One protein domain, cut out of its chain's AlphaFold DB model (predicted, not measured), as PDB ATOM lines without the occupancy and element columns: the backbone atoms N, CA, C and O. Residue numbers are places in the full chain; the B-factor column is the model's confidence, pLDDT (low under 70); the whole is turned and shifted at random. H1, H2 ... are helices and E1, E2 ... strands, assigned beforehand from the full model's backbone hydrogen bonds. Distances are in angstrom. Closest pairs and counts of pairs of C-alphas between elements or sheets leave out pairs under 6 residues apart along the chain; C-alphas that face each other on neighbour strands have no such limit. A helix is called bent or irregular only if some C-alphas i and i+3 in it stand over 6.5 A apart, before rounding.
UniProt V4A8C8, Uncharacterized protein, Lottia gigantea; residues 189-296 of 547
ATOM      1  N   ALA A 189      10.251  34.484  -3.886       88.44
ATOM      2  CA  ALA A 189      10.088  35.695  -3.081       88.44
ATOM      3  C   ALA A 189       9.693  36.909  -3.942       88.44
ATOM      4  O   ALA A 189       8.737  37.617  -3.617       88.44
ATOM      5  N   ALA A 190      10.384  37.132  -5.065       87.31
ATOM      6  CA  ALA A 190      10.066  38.219  -5.989       87.31
ATOM      7  C   ALA A 190       8.679  38.039  -6.626       87.31
ATOM      8  O   ALA A 190       7.914  39.004  -6.742       87.31
ATOM      9  N   TRP A 191       8.311  36.805  -6.977       88.88
ATOM     10  CA  TRP A 191       6.992  36.509  -7.524       88.88
ATOM     11  C   TRP A 191       5.881  36.730  -6.492       88.88
ATOM     12  O   TRP A 191       4.874  37.369  -6.798       88.88
ATOM     13  N   GLY A 192       6.077  36.295  -5.245       89.62
ATOM     14  CA  GLY A 192       5.126  36.529  -4.157       89.62
ATOM     15  C   GLY A 192       4.926  38.014  -3.846       89.62
ATOM     16  O   GLY A 192       3.794  38.462  -3.642       89.62
ATOM     17  N   ASN A 193       6.008  38.797  -3.884       87.62
ATOM     18  CA  ASN A 193       5.958  40.248  -3.703       87.62
ATOM     19  C   ASN A 193       5.238  40.949  -4.862       87.62
ATOM     20  O   ASN A 193       4.302  41.705  -4.621       87.62
ATOM     21  N   SER A 194       5.608  40.663  -6.114       84.12
ATOM     22  CA  SER A 194       4.948  41.248  -7.297       84.12
ATOM     23  C   SER A 194       3.486  40.814  -7.449       84.12
ATOM     24  O   SER A 194       2.666  41.534  -8.021       84.12
ATOM     25  N   SER A 195       3.135  39.662  -6.881       85.62
ATOM     26  CA  SER A 195       1.763  39.182  -6.751       85.62
ATOM     27  C   SER A 195       0.966  39.903  -5.667       85.62
ATOM     28  O   SER A 195      -0.207  39.578  -5.499       85.62
ATOM     29  N   ASN A 196       1.533  40.872  -4.937       86.81
ATOM     30  CA  ASN A 196       0.896  41.533  -3.793       86.81
ATOM     31  C   ASN A 196       0.252  40.520  -2.832       86.81
ATOM     32  O   ASN A 196      -0.870  40.720  -2.367       86.81
ATOM     33  N   LEU A 197       0.926  39.390  -2.578       89.75
ATOM     34  CA  LEU A 197       0.401  38.402  -1.639       89.75
ATOM     35  C   LEU A 197       0.400  38.984  -0.217       89.75
ATOM     36  O   LEU A 197       1.300  39.753   0.120       89.75
ATOM     37  N   PRO A 198      -0.560  38.632   0.645       89.81
ATOM     38  CA  PRO A 198      -0.469  38.881   2.081       89.81
ATOM     39  C   PRO A 198       0.826  38.314   2.680       89.81
ATOM     40  O   PRO A 198       1.319  37.288   2.214       89.81
ATOM     41  N   ALA A 199       1.379  38.942   3.724       89.12
ATOM     42  CA  ALA A 199       2.653  38.518   4.326       89.12
ATOM     43  C   ALA A 199       2.634  37.053   4.804       89.12
ATOM     44  O   ALA A 199       3.614  36.331   4.652       89.12
ATOM     45  N   ASN A 200       1.486  36.574   5.289       89.88
ATOM     46  CA  ASN A 200       1.269  35.183   5.683       89.88
ATOM     47  C   ASN A 200       1.173  34.200   4.499       89.88
ATOM     48  O   ASN A 200       1.040  33.005   4.728       89.88
ATOM     49  N   LEU A 201       1.207  34.658   3.251       91.75
ATOM     50  CA  LEU A 201       1.305  33.814   2.055       91.75
ATOM     51  C   LEU A 201       2.621  34.035   1.304       91.75
ATOM     52  O   LEU A 201       2.827  33.439   0.254       91.75
ATOM     53  N   ARG A 202       3.515  34.891   1.809       90.81
ATOM     54  CA  ARG A 202       4.829  35.105   1.203       90.81
ATOM     55  C   ARG A 202       5.842  34.098   1.730       90.81
ATOM     56  O   ARG A 202       5.729  33.588   2.847       90.81
ATOM     57  N   LYS A 203       6.851  33.852   0.897       90.44
ATOM     58  CA  LYS A 203       8.083  33.171   1.283       90.44
ATOM     59  C   LYS A 203       8.739  33.912   2.454       90.44
ATOM     60  O   LYS A 203       8.750  35.142   2.482       90.44
ATOM     61  N   ILE A 204       9.240  33.147   3.418       87.19
ATOM     62  CA  ILE A 204       9.995  33.657   4.569       87.19
ATOM     63  C   ILE A 204      11.501  33.616   4.270       87.19
ATOM     64  O   ILE A 204      11.899  33.184   3.189       87.19
ATOM     65  N   VAL A 205      12.326  34.088   5.209       84.00
ATOM     66  CA  VAL A 205      13.795  34.049   5.092       84.00
ATOM     67  C   VAL A 205      14.266  32.628   4.780       84.00
ATOM     68  O   VAL A 205      13.730  31.660   5.323       84.00
ATOM     69  N   ASP A 206      15.243  32.522   3.880       82.25
ATOM     70  CA  ASP A 206      15.812  31.240   3.493       82.25
ATOM     71  C   ASP A 206      16.510  30.556   4.665       82.25
ATOM     72  O   ASP A 206      17.250  31.176   5.430       82.25
ATOM     73  N   VAL A 207      16.255  29.256   4.794       84.38
ATOM     74  CA  VAL A 207      17.011  28.380   5.687       84.38
ATOM     75  C   VAL A 207      18.252  27.880   4.959       84.38
ATOM     76  O   VAL A 207      18.214  27.654   3.747       84.38
ATOM     77  N   ASP A 208      19.343  27.665   5.688       84.56
ATOM     78  CA  ASP A 208      20.514  26.995   5.127       84.56
ATOM     79  C   ASP A 208      20.185  25.518   4.873       84.56
ATOM     80  O   ASP A 208      20.215  24.683   5.776       84.56
ATOM     81  N   ILE A 209      19.828  25.199   3.626       83.25
ATOM     82  CA  ILE A 209      19.422  23.848   3.228       83.25
ATOM     83  C   ILE A 209      20.583  22.853   3.397       83.25
ATOM     84  O   ILE A 209      20.333  21.675   3.642       83.25
ATOM     85  N   ALA A 210      21.843  23.310   3.332       86.06
ATOM     86  CA  ALA A 210      23.014  22.444   3.482       86.06
ATOM     87  C   ALA A 210      23.154  21.862   4.900       86.06
ATOM     88  O   ALA A 210      23.841  20.856   5.082       86.06
ATOM     89  N   LYS A 211      22.466  22.449   5.889       87.81
ATOM     90  CA  LYS A 211      22.398  21.947   7.268       87.81
ATOM     91  C   LYS A 211      21.668  20.600   7.375       87.81
ATOM     92  O   LYS A 211      21.956  19.814   8.284       87.81
ATOM     93  N   TYR A 212      20.717  20.328   6.479       85.38
ATOM     94  CA  TYR A 212      19.859  19.146   6.559       85.38
ATOM     95  C   TYR A 212      20.450  17.988   5.752       85.38
ATOM     96  O   TYR A 212      20.611  18.052   4.534       85.38
ATOM     97  N   THR A 213      20.747  16.901   6.448       86.06
ATOM     98  CA  THR A 213      21.302  15.662   5.909       86.06
ATOM     99  C   THR A 213      20.299  14.523   6.066       86.06
ATOM    100  O   THR A 213      19.296  14.635   6.775       86.06
ATOM    101  N   ARG A 214      20.579  13.385   5.425       84.31
ATOM    102  CA  ARG A 214      19.748  12.179   5.542       84.31
ATOM    103  C   ARG A 214      19.596  11.690   6.988       84.31
ATOM    104  O   ARG A 214      18.577  11.081   7.295       84.31
ATOM    105  N   ASP A 215      20.565  11.990   7.845       90.69
ATOM    106  CA  ASP A 215      20.619  11.455   9.203       90.69
ATOM    107  C   ASP A 215      19.972  12.393  10.235       90.69
ATOM    108  O   ASP A 215      19.532  11.925  11.277       90.69
ATOM    109  N   ASN A 216      19.857  13.698   9.945       89.94
ATOM    110  CA  ASN A 216      19.369  14.696  10.912       89.94
ATOM    111  C   ASN A 216      18.058  15.406  10.509       89.94
ATOM    112  O   ASN A 216      17.521  16.187  11.297       89.94
ATOM    113  N   TRP A 217      17.529  15.174   9.298       87.75
ATOM    114  CA  TRP A 217      16.375  15.935   8.797       87.75
ATOM    115  C   TRP A 217      15.112  15.745   9.653       87.75
ATOM    116  O   TRP A 217      14.355  16.695   9.823       87.75
ATOM    117  N   GLU A 218      14.869  14.554  10.208       89.75
ATOM    118  CA  GLU A 218      13.675  14.281  11.024       89.75
ATOM    119  C   GLU A 218      13.729  15.045  12.362       89.75
ATOM    120  O   GLU A 218      12.742  15.659  12.764       89.75
ATOM    121  N   GLU A 219      14.890  15.095  13.021       92.44
ATOM    122  CA  GLU A 219      15.077  15.826  14.285       92.44
ATOM    123  C   GLU A 219      14.969  17.345  14.080       92.44
ATOM    124  O   GLU A 219      14.338  18.064  14.862       92.44
ATOM    125  N   LEU A 220      15.509  17.836  12.960       91.00
ATOM    126  CA  LEU A 220      15.464  19.247  12.571       91.00
ATOM    127  C   LEU A 220      14.160  19.645  11.857       91.00
ATOM    128  O   LEU A 220      14.050  20.752  11.325       91.00
ATOM    129  N   ARG A 221      13.143  18.775  11.853       89.50
ATOM    130  CA  ARG A 221      11.843  19.012  11.203       89.50
ATOM    131  C   ARG A 221      11.160  20.297  11.636       89.50
ATOM    132  O   ARG A 221      10.611  21.009  10.799       89.50
ATOM    133  N   HIS A 222      11.234  20.618  12.922       90.00
ATOM    134  CA  HIS A 222      10.668  21.843  13.477       90.00
ATOM    135  C   HIS A 222      11.275  23.122  12.864       90.00
ATOM    136  O   HIS A 222      10.610  24.158  12.864       90.00
ATOM    137  N   GLU A 223      12.487  23.048  12.301       87.94
ATOM    138  CA  GLU A 223      13.153  24.163  11.624       87.94
ATOM    139  C   GLU A 223      12.779  24.264  10.133       87.94
ATOM    140  O   GLU A 223      12.367  25.331   9.669       87.94
ATOM    141  N   TRP A 224      12.887  23.171   9.361       87.62
ATOM    142  CA  TRP A 224      12.683  23.226   7.904       87.62
ATOM    143  C   TRP A 224      11.223  23.076   7.465       87.62
ATOM    144  O   TRP A 224      10.842  23.604   6.418       87.62
ATOM    145  N   GLU A 225      10.376  22.381   8.232       88.88
ATOM    146  CA  GLU A 225       8.982  22.133   7.841       88.88
ATOM    147  C   GLU A 225       8.169  23.435   7.709       88.88
ATOM    148  O   GLU A 225       7.455  23.582   6.709       88.88
ATOM    149  N   PRO A 226       8.267  24.417   8.633       89.56
ATOM    150  CA  PRO A 226       7.595  25.706   8.474       89.56
ATOM    151  C   PRO A 226       8.033  26.457   7.212       89.56
ATOM    152  O   PRO A 226       7.190  27.034   6.519       89.56
ATOM    153  N   TYR A 227       9.327  26.413   6.884       89.19
ATOM    154  CA  TYR A 227       9.878  27.006   5.666       89.19
ATOM    155  C   TYR A 227       9.317  26.333   4.408       89.19
ATOM    156  O   TYR A 227       8.741  27.009   3.555       89.19
ATOM    157  N   ALA A 228       9.368  25.000   4.330       88.75
ATOM    158  CA  ALA A 228       8.837  24.245   3.195       88.75
ATOM    159  C   ALA A 228       7.322  24.467   3.004       88.75
ATOM    160  O   ALA A 228       6.841  24.621   1.875       88.75
ATOM    161  N   LYS A 229       6.558  24.548   4.106       89.62
ATOM    162  CA  LYS A 229       5.130  24.909   4.083       89.62
ATOM    163  C   LYS A 229       4.917  26.313   3.525       89.62
ATOM    164  O   LYS A 229       4.040  26.497   2.683       89.62
ATOM    165  N   ARG A 230       5.707  27.299   3.961       90.31
ATOM    166  CA  ARG A 230       5.621  28.685   3.472       90.31
ATOM    167  C   ARG A 230       5.947  28.798   1.990       90.31
ATOM    168  O   ARG A 230       5.189  29.449   1.276       90.31
ATOM    169  N   ASP A 231       6.987  28.123   1.518       91.56
ATOM    170  CA  ASP A 231       7.335  28.074   0.095       91.56
ATOM    171  C   ASP A 231       6.209  27.459  -0.738       91.56
ATOM    172  O   ASP A 231       5.773  28.038  -1.733       91.56
ATOM    173  N   THR A 232       5.665  26.328  -0.285       91.38
ATOM    174  CA  THR A 232       4.554  25.655  -0.971       91.38
ATOM    175  C   THR A 232       3.306  26.541  -1.028       91.38
ATOM    176  O   THR A 232       2.678  26.659  -2.082       91.38
ATOM    177  N   LEU A 233       2.960  27.209   0.078       92.88
ATOM    178  CA  LEU A 233       1.830  28.142   0.142       92.88
ATOM    179  C   LEU A 233       2.041  29.356  -0.766       92.88
ATOM    180  O   LEU A 233       1.116  29.754  -1.474       92.88
ATOM    181  N   CYS A 234       3.249  29.922  -0.770       93.38
ATOM    182  CA  CYS A 234       3.590  31.062  -1.611       93.38
ATOM    183  C   CYS A 234       3.484  30.708  -3.091       93.38
ATOM    184  O   CYS A 234       2.818  31.417  -3.846       93.38
ATOM    185  N   LEU A 235       4.052  29.566  -3.489       92.44
ATOM    186  CA  LEU A 235       3.949  29.070  -4.855       92.44
ATOM    187  C   LEU A 235       2.484  28.840  -5.238       92.44
ATOM    188  O   LEU A 235       2.036  29.358  -6.258       92.44
ATOM    189  N   GLY A 236       1.714  28.135  -4.406       92.06
ATOM    190  CA  GLY A 236       0.291  27.893  -4.644       92.06
ATOM    191  C   GLY A 236      -0.505  29.186  -4.849       92.06
ATOM    192  O   GLY A 236      -1.259  29.303  -5.816       92.06
ATOM    193  N   ALA A 237      -0.290  30.188  -3.995       92.62
ATOM    194  CA  ALA A 237      -0.955  31.485  -4.092       92.62
ATOM    195  C   ALA A 237      -0.564  32.268  -5.362       92.62
ATOM    196  O   ALA A 237      -1.445  32.806  -6.039       92.62
ATOM    197  N   CYS A 238       0.722  32.285  -5.731       91.62
ATOM    198  CA  CYS A 238       1.189  32.869  -6.995       91.62
ATOM    199  C   CYS A 238       0.519  32.202  -8.204       91.62
ATOM    200  O   CYS A 238      -0.012  32.887  -9.081       91.62
ATOM    201  N   LEU A 239       0.486  30.865  -8.231       91.19
ATOM    202  CA  LEU A 239      -0.111  30.086  -9.319       91.19
ATOM    203  C   LEU A 239      -1.614  30.340  -9.453       91.19
ATOM    204  O   LEU A 239      -2.106  30.506 -10.571       91.19
ATOM    205  N   ILE A 240      -2.344  30.397  -8.334       89.88
ATOM    206  CA  ILE A 240      -3.779  30.712  -8.315       89.88
ATOM    207  C   ILE A 240      -4.014  32.103  -8.900       89.88
ATOM    208  O   ILE A 240      -4.802  32.236  -9.837       89.88
ATOM    209  N   LYS A 241      -3.296  33.122  -8.413       89.25
ATOM    210  CA  LYS A 241      -3.463  34.503  -8.882       89.25
ATOM    211  C   LYS A 241      -3.123  34.646 -10.364       89.25
ATOM    212  O   LYS A 241      -3.873  35.271 -11.109       89.25
ATOM    213  N   TYR A 242      -2.037  34.018 -10.809       90.62
ATOM    214  CA  TYR A 242      -1.659  33.979 -12.220       90.62
ATOM    215  C   TYR A 242      -2.767  33.354 -13.078       90.62
ATOM    216  O   TYR A 242      -3.214  33.950 -14.059       90.62
ATOM    217  N   ASN A 243      -3.235  32.161 -12.694       90.69
ATOM    218  CA  ASN A 243      -4.252  31.426 -13.444       90.69
ATOM    219  C   ASN A 243      -5.608  32.126 -13.443       90.69
ATOM    220  O   ASN A 243      -6.339  32.008 -14.425       90.69
ATOM    221  N   GLN A 244      -5.945  32.833 -12.367       88.00
ATOM    222  CA  GLN A 244      -7.145  33.648 -12.297       88.00
ATOM    223  C   GLN A 244      -7.096  34.751 -13.355       88.00
ATOM    224  O   GLN A 244      -8.004  34.827 -14.178       88.00
ATOM    225  N   VAL A 245      -5.999  35.516 -13.417       88.19
ATOM    226  CA  VAL A 245      -5.850  36.581 -14.417       88.19
ATOM    227  C   VAL A 245      -5.953  36.028 -15.839       88.19
ATOM    228  O   VAL A 245      -6.699  36.556 -16.659       88.19
ATOM    229  N   THR A 246      -5.241  34.945 -16.162       88.12
ATOM    230  CA  THR A 246      -5.302  34.393 -17.524       88.12
ATOM    231  C   THR A 246      -6.687  33.836 -17.853       88.12
ATOM    232  O   THR A 246      -7.169  34.020 -18.969       88.12
ATOM    233  N   LYS A 247      -7.366  33.206 -16.883       86.31
ATOM    234  CA  LYS A 247      -8.719  32.671 -17.081       86.31
ATOM    235  C   LYS A 247      -9.736  33.787 -17.303       86.31
ATOM    236  O   LYS A 247     -10.598  33.649 -18.162       86.31
ATOM    237  N   GLU A 248      -9.634  34.893 -16.577       82.94
ATOM    238  CA  GLU A 248     -10.511  36.050 -16.772       82.94
ATOM    239  C   GLU A 248     -10.371  36.629 -18.186       82.94
ATOM    240  O   GLU A 248     -11.380  36.874 -18.849       82.94
ATOM    241  N   VAL A 249      -9.132  36.772 -18.671       80.62
ATOM    242  CA  VAL A 249      -8.840  37.441 -19.948       80.62
ATOM    243  C   VAL A 249      -9.060  36.545 -21.164       80.62
ATOM    244  O   VAL A 249      -9.699  36.963 -22.124       80.62
ATOM    245  N   VAL A 250      -8.526  35.320 -21.151       79.06
ATOM    246  CA  VAL A 250      -8.521  34.435 -22.332       79.06
ATOM    247  C   VAL A 250      -9.319  33.145 -22.144       79.06
ATOM    248  O   VAL A 250      -9.262  32.257 -22.989       79.06
ATOM    249  N   ASN A 251     -10.049  33.014 -21.031       78.69
ATOM    250  CA  ASN A 251     -10.824  31.820 -20.663       78.69
ATOM    251  C   ASN A 251     -10.011  30.514 -20.639       78.69
ATOM    252  O   ASN A 251     -10.537  29.412 -20.780       78.69
ATOM    253  N   GLN A 252      -8.700  30.642 -20.468       83.19
ATOM    254  CA  GLN A 252      -7.726  29.561 -20.451       83.19
ATOM    255  C   GLN A 252      -6.689  29.875 -19.372       83.19
ATOM    256  O   GLN A 252      -6.531  31.021 -18.951       83.19
ATOM    257  N   ASN A 253      -5.971  28.870 -18.889       87.00
ATOM    258  CA  ASN A 253      -4.922  29.081 -17.896       87.00
ATOM    259  C   ASN A 253      -3.784  28.072 -18.080       87.00
ATOM    260  O   ASN A 253      -3.780  27.278 -19.016       87.00
ATOM    261  N   MET A 254      -2.780  28.091 -17.211       84.25
ATOM    262  CA  MET A 254      -1.651  27.170 -17.354       84.25
ATOM    263  C   MET A 254      -1.979  25.745 -16.888       84.25
ATOM    264  O   MET A 254      -1.240  24.819 -17.204       84.25
ATOM    265  N   SER A 255      -3.094  25.515 -16.180       79.44
ATOM    266  CA  SER A 255      -3.484  24.148 -15.803       79.44
ATOM    267  C   SER A 255      -4.033  23.347 -16.985       79.44
ATOM    268  O   SER A 255      -3.970  22.122 -16.975       79.44
ATOM    269  N   ASN A 256      -4.553  24.015 -18.021       79.56
ATOM    270  CA  ASN A 256      -5.002  23.378 -19.263       79.56
ATOM    271  C   ASN A 256      -4.091  23.675 -20.476       79.56
ATOM    272  O   ASN A 256      -4.434  23.338 -21.618       79.56
ATOM    273  N   ASN A 257      -2.909  24.261 -20.235       84.19
ATOM    274  CA  ASN A 257      -1.900  24.571 -21.247       84.19
ATOM    275  C   ASN A 257      -0.488  24.236 -20.761       84.19
ATOM    276  O   ASN A 257      -0.049  24.706 -19.722       84.19
ATOM    277  N   LEU A 258       0.257  23.467 -21.558       82.38
ATOM    278  CA  LEU A 258       1.622  23.061 -21.205       82.38
ATOM    279  C   LEU A 258       2.636  24.210 -21.278       82.38
ATOM    280  O   LEU A 258       3.690  24.127 -20.661       82.38
ATOM    281  N   THR A 259       2.358  25.257 -22.062       87.81
ATOM    282  CA  THR A 259       3.300  26.357 -22.319       87.81
ATOM    283  C   THR A 259       2.565  27.683 -22.518       87.81
ATOM    284  O   THR A 259       1.399  27.691 -22.924       87.81
ATOM    285  N   ALA A 260       3.256  28.804 -22.295       88.62
ATOM    286  CA  ALA A 260       2.715  30.140 -22.548       88.62
ATOM    287  C   ALA A 260       2.271  30.368 -24.012       88.62
ATOM    288  O   ALA A 260       1.142  30.821 -24.195       88.62
ATOM    289  N   PRO A 261       3.030  29.957 -25.055       91.69
ATOM    290  CA  PRO A 261       2.548  30.036 -26.438       91.69
ATOM    291  C   PRO A 261       1.269  29.230 -26.687       91.69
ATOM    292  O   PRO A 261       0.400  29.654 -27.441       91.69
ATOM    293  N   SER A 262       1.107  28.071 -26.032       90.00
ATOM    294  CA  SER A 262      -0.144  27.301 -26.140       90.00
ATOM    295  C   SER A 262      -1.324  28.047 -25.520       90.00
ATOM    296  O   SER A 262      -2.414  28.039 -26.086       90.00
ATOM    297  N   LEU A 263      -1.101  28.696 -24.373       91.06
ATOM    298  CA  LEU A 263      -2.105  29.528 -23.717       91.06
ATOM    299  C   LEU A 263      -2.496  30.729 -24.592       91.06
ATOM    300  O   LEU A 263      -3.688  30.963 -24.781       91.06
ATOM    301  N   SER A 264      -1.517  31.447 -25.147       92.44
ATOM    302  CA  SER A 264      -1.743  32.587 -26.044       92.44
ATOM    303  C   SER A 264      -2.485  32.178 -27.312       92.44
ATOM    304  O   SER A 264      -3.560  32.706 -27.592       92.44
ATOM    305  N   LEU A 265      -2.005  31.146 -28.018       91.81
ATOM    306  CA  LEU A 265      -2.627  30.672 -29.252       91.81
ATOM    307  C   LEU A 265      -4.074  30.221 -29.031       91.81
ATOM    308  O   LEU A 265      -4.949  30.568 -29.822       91.81
ATOM    309  N   LYS A 266      -4.351  29.462 -27.960       89.56
ATOM    310  CA  LYS A 266      -5.732  29.088 -27.626       89.56
ATOM    311  C   LYS A 266      -6.558  30.306 -27.240       89.56
ATOM    312  O   LYS A 266      -7.704  30.395 -27.657       89.56
ATOM    313  N   GLY A 267      -5.994  31.227 -26.463       89.56
ATOM    314  CA  GLY A 267      -6.666  32.459 -26.068       89.56
ATOM    315  C   GLY A 267      -7.102  33.293 -27.268       89.56
ATOM    316  O   GLY A 267      -8.278  33.641 -27.374       89.56
ATOM    317  N   TRP A 268      -6.184  33.530 -28.207       91.94
ATOM    318  CA  TRP A 268      -6.490  34.147 -29.494       91.94
ATOM    319  C   TRP A 268      -7.550  33.349 -30.251       91.94
ATOM    320  O   TRP A 268      -8.544  33.926 -30.671       91.94
ATOM    321  N   TYR A 269      -7.382  32.029 -30.385       89.69
ATOM    322  CA  TYR A 269      -8.316  31.191 -31.135       89.69
ATOM    323  C   TYR A 269      -9.744  31.304 -30.596       89.69
ATOM    324  O   TYR A 269     -10.669  31.495 -31.381       89.69
ATOM    325  N   TYR A 270      -9.918  31.235 -29.272       85.81
ATOM    326  CA  TYR A 270     -11.222  31.383 -28.632       85.81
ATOM    327  C   TYR A 270     -11.818  32.768 -28.873       85.81
ATOM    328  O   TYR A 270     -12.963  32.859 -29.294       85.81
ATOM    329  N   LEU A 271     -11.045  33.834 -28.657       85.12
ATOM    330  CA  LEU A 271     -11.524  35.208 -28.840       85.12
ATOM    331  C   LEU A 271     -11.819  35.549 -30.303       85.12
ATOM    332  O   LEU A 271     -12.706  36.355 -30.583       85.12
ATOM    333  N   TYR A 272     -11.082  34.946 -31.232       87.31
ATOM    334  CA  TYR A 272     -11.273  35.141 -32.661       87.31
ATOM    335  C   TYR A 272     -12.515  34.397 -33.159       87.31
ATOM    336  O   TYR A 272     -13.320  34.985 -33.874       87.31
ATOM    337  N   HIS A 273     -12.703  33.138 -32.742       84.94
ATOM    338  CA  HIS A 273     -13.739  32.266 -33.299       84.94
ATOM    339  C   HIS A 273     -15.063  32.254 -32.533       84.94
ATOM    340  O   HIS A 273     -16.079  31.860 -33.101       84.94
ATOM    341  N   TYR A 274     -15.071  32.653 -31.261       83.62
ATOM    342  CA  TYR A 274     -16.240  32.510 -30.401       83.62
ATOM    343  C   TYR A 274     -16.598  33.821 -29.711       83.62
ATOM    344  O   TYR A 274     -15.723  34.539 -29.222       83.62
ATOM    345  N   ASP A 275     -17.894  34.096 -29.624       80.12
ATOM    346  CA  ASP A 275     -18.422  35.031 -28.644       80.12
ATOM    347  C   ASP A 275     -18.458  34.365 -27.266       80.12
ATOM    348  O   ASP A 275     -18.493  33.135 -27.119       80.12
ATOM    349  N   LYS A 276     -18.370  35.197 -26.230       74.06
ATOM    350  CA  LYS A 276     -18.415  34.760 -24.837       74.06
ATOM    351  C   LYS A 276     -19.640  35.364 -24.178       74.06
ATOM    352  O   LYS A 276     -19.676  36.567 -23.933       74.06
ATOM    353  N   GLU A 277     -20.562  34.499 -23.786       76.88
ATOM    354  CA  GLU A 277     -21.688  34.855 -22.932       76.88
ATOM    355  C   GLU A 277     -21.564  34.114 -21.604       76.88
ATOM    356  O   GLU A 277     -21.210  32.935 -21.560       76.88
ATOM    357  N   MET A 278     -21.816  34.811 -20.499       75.94
ATOM    358  CA  MET A 278     -21.921  34.165 -19.195       75.94
ATOM    359  C   MET A 278     -23.365  33.699 -19.040       75.94
ATOM    360  O   MET A 278     -24.269  34.529 -19.008       75.94
ATOM    361  N   VAL A 279     -23.576  32.390 -18.951       78.62
ATOM    362  CA  VAL A 279     -24.899  31.791 -18.746       78.62
ATOM    363  C   VAL A 279     -24.962  31.116 -17.388       78.62
ATOM    364  O   VAL A 279     -23.962  30.581 -16.904       78.62
ATOM    365  N   GLU A 280     -26.137  31.134 -16.779       80.12
ATOM    366  CA  GLU A 280     -26.415  30.346 -15.586       80.12
ATOM    367  C   GLU A 280     -26.544  28.869 -15.975       80.12
ATOM    368  O   GLU A 280     -27.322  28.506 -16.857       80.12
ATOM    369  N   GLU A 281     -25.739  28.017 -15.344       77.12
ATOM    370  CA  GLU A 281     -25.829  26.563 -15.454       77.12
ATOM    371  C   GLU A 281     -26.122  25.997 -14.059       77.12
ATOM    372  O   GLU A 281     -25.398  26.285 -13.097       77.12
ATOM    373  N   GLU A 282     -27.174  25.186 -13.949       76.69
ATOM    374  CA  GLU A 282     -27.444  24.415 -12.738       76.69
ATOM    375  C   GLU A 282     -26.346  23.362 -12.544       76.69
ATOM    376  O   GLU A 282     -26.044  22.549 -13.421       76.69
ATOM    377  N   TRP A 283     -25.724  23.389 -11.372       48.62
ATOM    378  CA  TRP A 283     -24.672  22.474 -10.968       48.62
ATOM    379  C   TRP A 283     -25.007  21.902  -9.591       48.62
ATOM    380  O   TRP A 283     -24.723  22.508  -8.554       48.62
ATOM    381  N   TYR A 284     -25.601  20.706  -9.597       73.88
ATOM    382  CA  TYR A 284     -26.200  20.075  -8.417       73.88
ATOM    383  C   TYR A 284     -27.272  20.979  -7.785       73.88
ATOM    384  O   TYR A 284     -28.242  21.311  -8.451       73.88
ATOM    385  N   GLU A 285     -27.092  21.379  -6.524       70.25
ATOM    386  CA  GLU A 285     -28.010  22.245  -5.767       70.25
ATOM    387  C   GLU A 285     -27.646  23.738  -5.876       70.25
ATOM    388  O   GLU A 285     -28.207  24.573  -5.172       70.25
ATOM    389  N   THR A 286     -26.676  24.094  -6.727       59.03
ATOM    390  CA  THR A 286     -26.203  25.478  -6.888       59.03
ATOM    391  C   THR A 286     -26.257  25.926  -8.339       59.03
ATOM    392  O   THR A 286     -25.961  25.151  -9.244       59.03
ATOM    393  N   THR A 287     -26.554  27.199  -8.571       74.94
ATOM    394  CA  THR A 287     -26.396  27.829  -9.886       74.94
ATOM    395  C   THR A 287     -25.000  28.427  -9.982       74.94
ATOM    396  O   THR A 287     -24.561  29.148  -9.082       74.94
ATOM    397  N   ARG A 288     -24.280  28.149 -11.072       72.75
ATOM    398  CA  ARG A 288     -22.985  28.785 -11.350       72.75
ATOM    399  C   ARG A 288     -23.007  29.475 -12.707       72.75
ATOM    400  O   ARG A 288     -23.576  28.964 -13.666       72.75
ATOM    401  N   MET A 289     -22.315  30.605 -12.806       71.31
ATOM    402  CA  MET A 289     -22.090  31.263 -14.090       71.31
ATOM    403  C   MET A 289     -21.004  30.518 -14.867       71.31
ATOM    404  O   MET A 289     -19.872  30.381 -14.393       71.31
ATOM    405  N   VAL A 290     -21.321  30.070 -16.077       66.56
ATOM    406  CA  VAL A 290     -20.384  29.384 -16.971       66.56
ATOM    407  C   VAL A 290     -20.287  30.142 -18.283       66.56
ATOM    408  O   VAL A 290     -21.268  30.675 -18.793       66.56
ATOM    409  N   ALA A 291     -19.079  30.217 -18.835       67.75
ATOM    410  CA  ALA A 291     -18.878  30.791 -20.155       67.75
ATOM    411  C   ALA A 291     -19.444  29.833 -21.214       67.75
ATOM    412  O   ALA A 291     -18.908  28.739 -21.410       67.75
ATOM    413  N   LYS A 292     -20.508  30.250 -21.899       76.38
ATOM    414  CA  LYS A 292     -20.995  29.610 -23.118       76.38
ATOM    415  C   LYS A 292     -20.312  30.256 -24.314       76.38
ATOM    416  O   LYS A 292     -20.163  31.476 -24.383       76.38
ATOM    417  N   HIS A 293     -19.873  29.405 -25.232       76.94
ATOM    418  CA  HIS A 293     -19.209  29.813 -26.459       76.94
ATOM    419  C   HIS A 293     -20.135  29.570 -27.640       76.94
ATOM    420  O   HIS A 293     -20.546  28.433 -27.880       76.94
ATOM    421  N   THR A 294     -20.443  30.634 -28.364       82.56
ATOM    422  CA  THR A 294     -21.158  30.599 -29.640       82.56
ATOM    423  C   THR A 294     -20.162  30.937 -30.739       82.56
ATOM    424  O   THR A 294     -19.357  31.852 -30.583       82.56
ATOM    425  N   GLU A 295     -20.126  30.144 -31.811       84.75
ATOM    426  CA  GLU A 295     -19.257  30.450 -32.953       84.75
ATOM    427  C   GLU A 295     -19.731  31.747 -33.595       84.75
ATOM    428  O   GLU A 295     -20.924  31.897 -33.862       84.75
ATOM    429  N   LYS A 296     -18.807  32.680 -33.834       86.12
ATOM    430  CA  LYS A 296     -19.165  33.908 -34.541       86.12
ATOM    431  C   LYS A 296     -19.500  33.567 -35.990       86.12
ATOM    432  O   LYS A 296     -18.873  32.706 -36.612       86.12
TER     433      LYS A 296
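This is residues 189 to 296 of the 547 residues of an uncharacterized protein of Lottia gigantea (UniProt V4A8C8). One long helix, H2, makes the backbone of an elongated model, with short H1 packed beside its middle and a thin two-strand hairpin, E1 and E2, beyond its far end. H3 sits at that end of H2 and leads directly into the hairpin, which makes a corner with it, while the long link, residues 195 to 220, goes from H1 back to where H2 begins. The printed part has 108 residues with three named helices and two named strands, in the order H1, H2, H3, E1, E2. The class is mixed, helices and strands, and the sheet has the order E1, E2, antiparallel. The whole is extended, with a radius of gyration of the C-alphas of 20.2 A and spans of 62 by 37 by 27 A.

H1, residues 189 to 194, begins with C-alpha 189 at (10.088, 35.695, -3.081). H2, residues 221 to 250, is 42.2 A long, from C-alpha 221 at (11.843, 19.012, 11.203) to C-alpha 250 at (-8.521, 34.435, -22.332). H2 is irregular, but only just: C-alphas 223 and 226 are 6.6 A apart. H3, residues 260 to 273, is 19.8 A long. E1, residues 274 to 283, is 23.4 A long and bends by 60 degrees at residue 277. E2, residues 286 to 295, is 27.4 A long and ends with C-alpha 295 at (-19.257, 30.450, -32.953).

H1 touches H2, and H2 touches it with residues 234 to 238 alone; the closest C-alphas, of Gly 192 and Cys 238, are 6.1 A apart. These two helices run the same way at a shallow tilt of 33 degrees, only just short of steep. H2 touches H3 with residue 250 alone; the closest C-alphas, of Val 250 and Gly 267, are 4.6 A apart. They run the same way at a shallow tilt of 28 degrees. The closest C-alphas of H3 and E2, those of His 273 and Glu 295, are 5.8 A apart. E1 and E2 form an antiparallel hairpin, with 155 degrees between their directions. N 275 and O 294, at 2.8 A, and N 290 and O 279, also at 2.8 A, are within hydrogen-bond range. H1 is apart from H3, and both strands are apart from H1 and H2. In H1 and H3 every O i to N i+4 pair is within hydrogen-bond range; in H2, 24 of 26 are.

The two C-alphas farthest apart, of Asp 215 and Lys 296, are 63.2 A apart. The printed part has no cut. The link from H1 to H2, 26 residues, is long; that from H2 to H3, 9 residues, is short; those from H3 to E1 and from E1 to E2 are tight. The mean pLDDT of the printed part is 85.1, and residues 283, 286 and 290 to 291 are under 70.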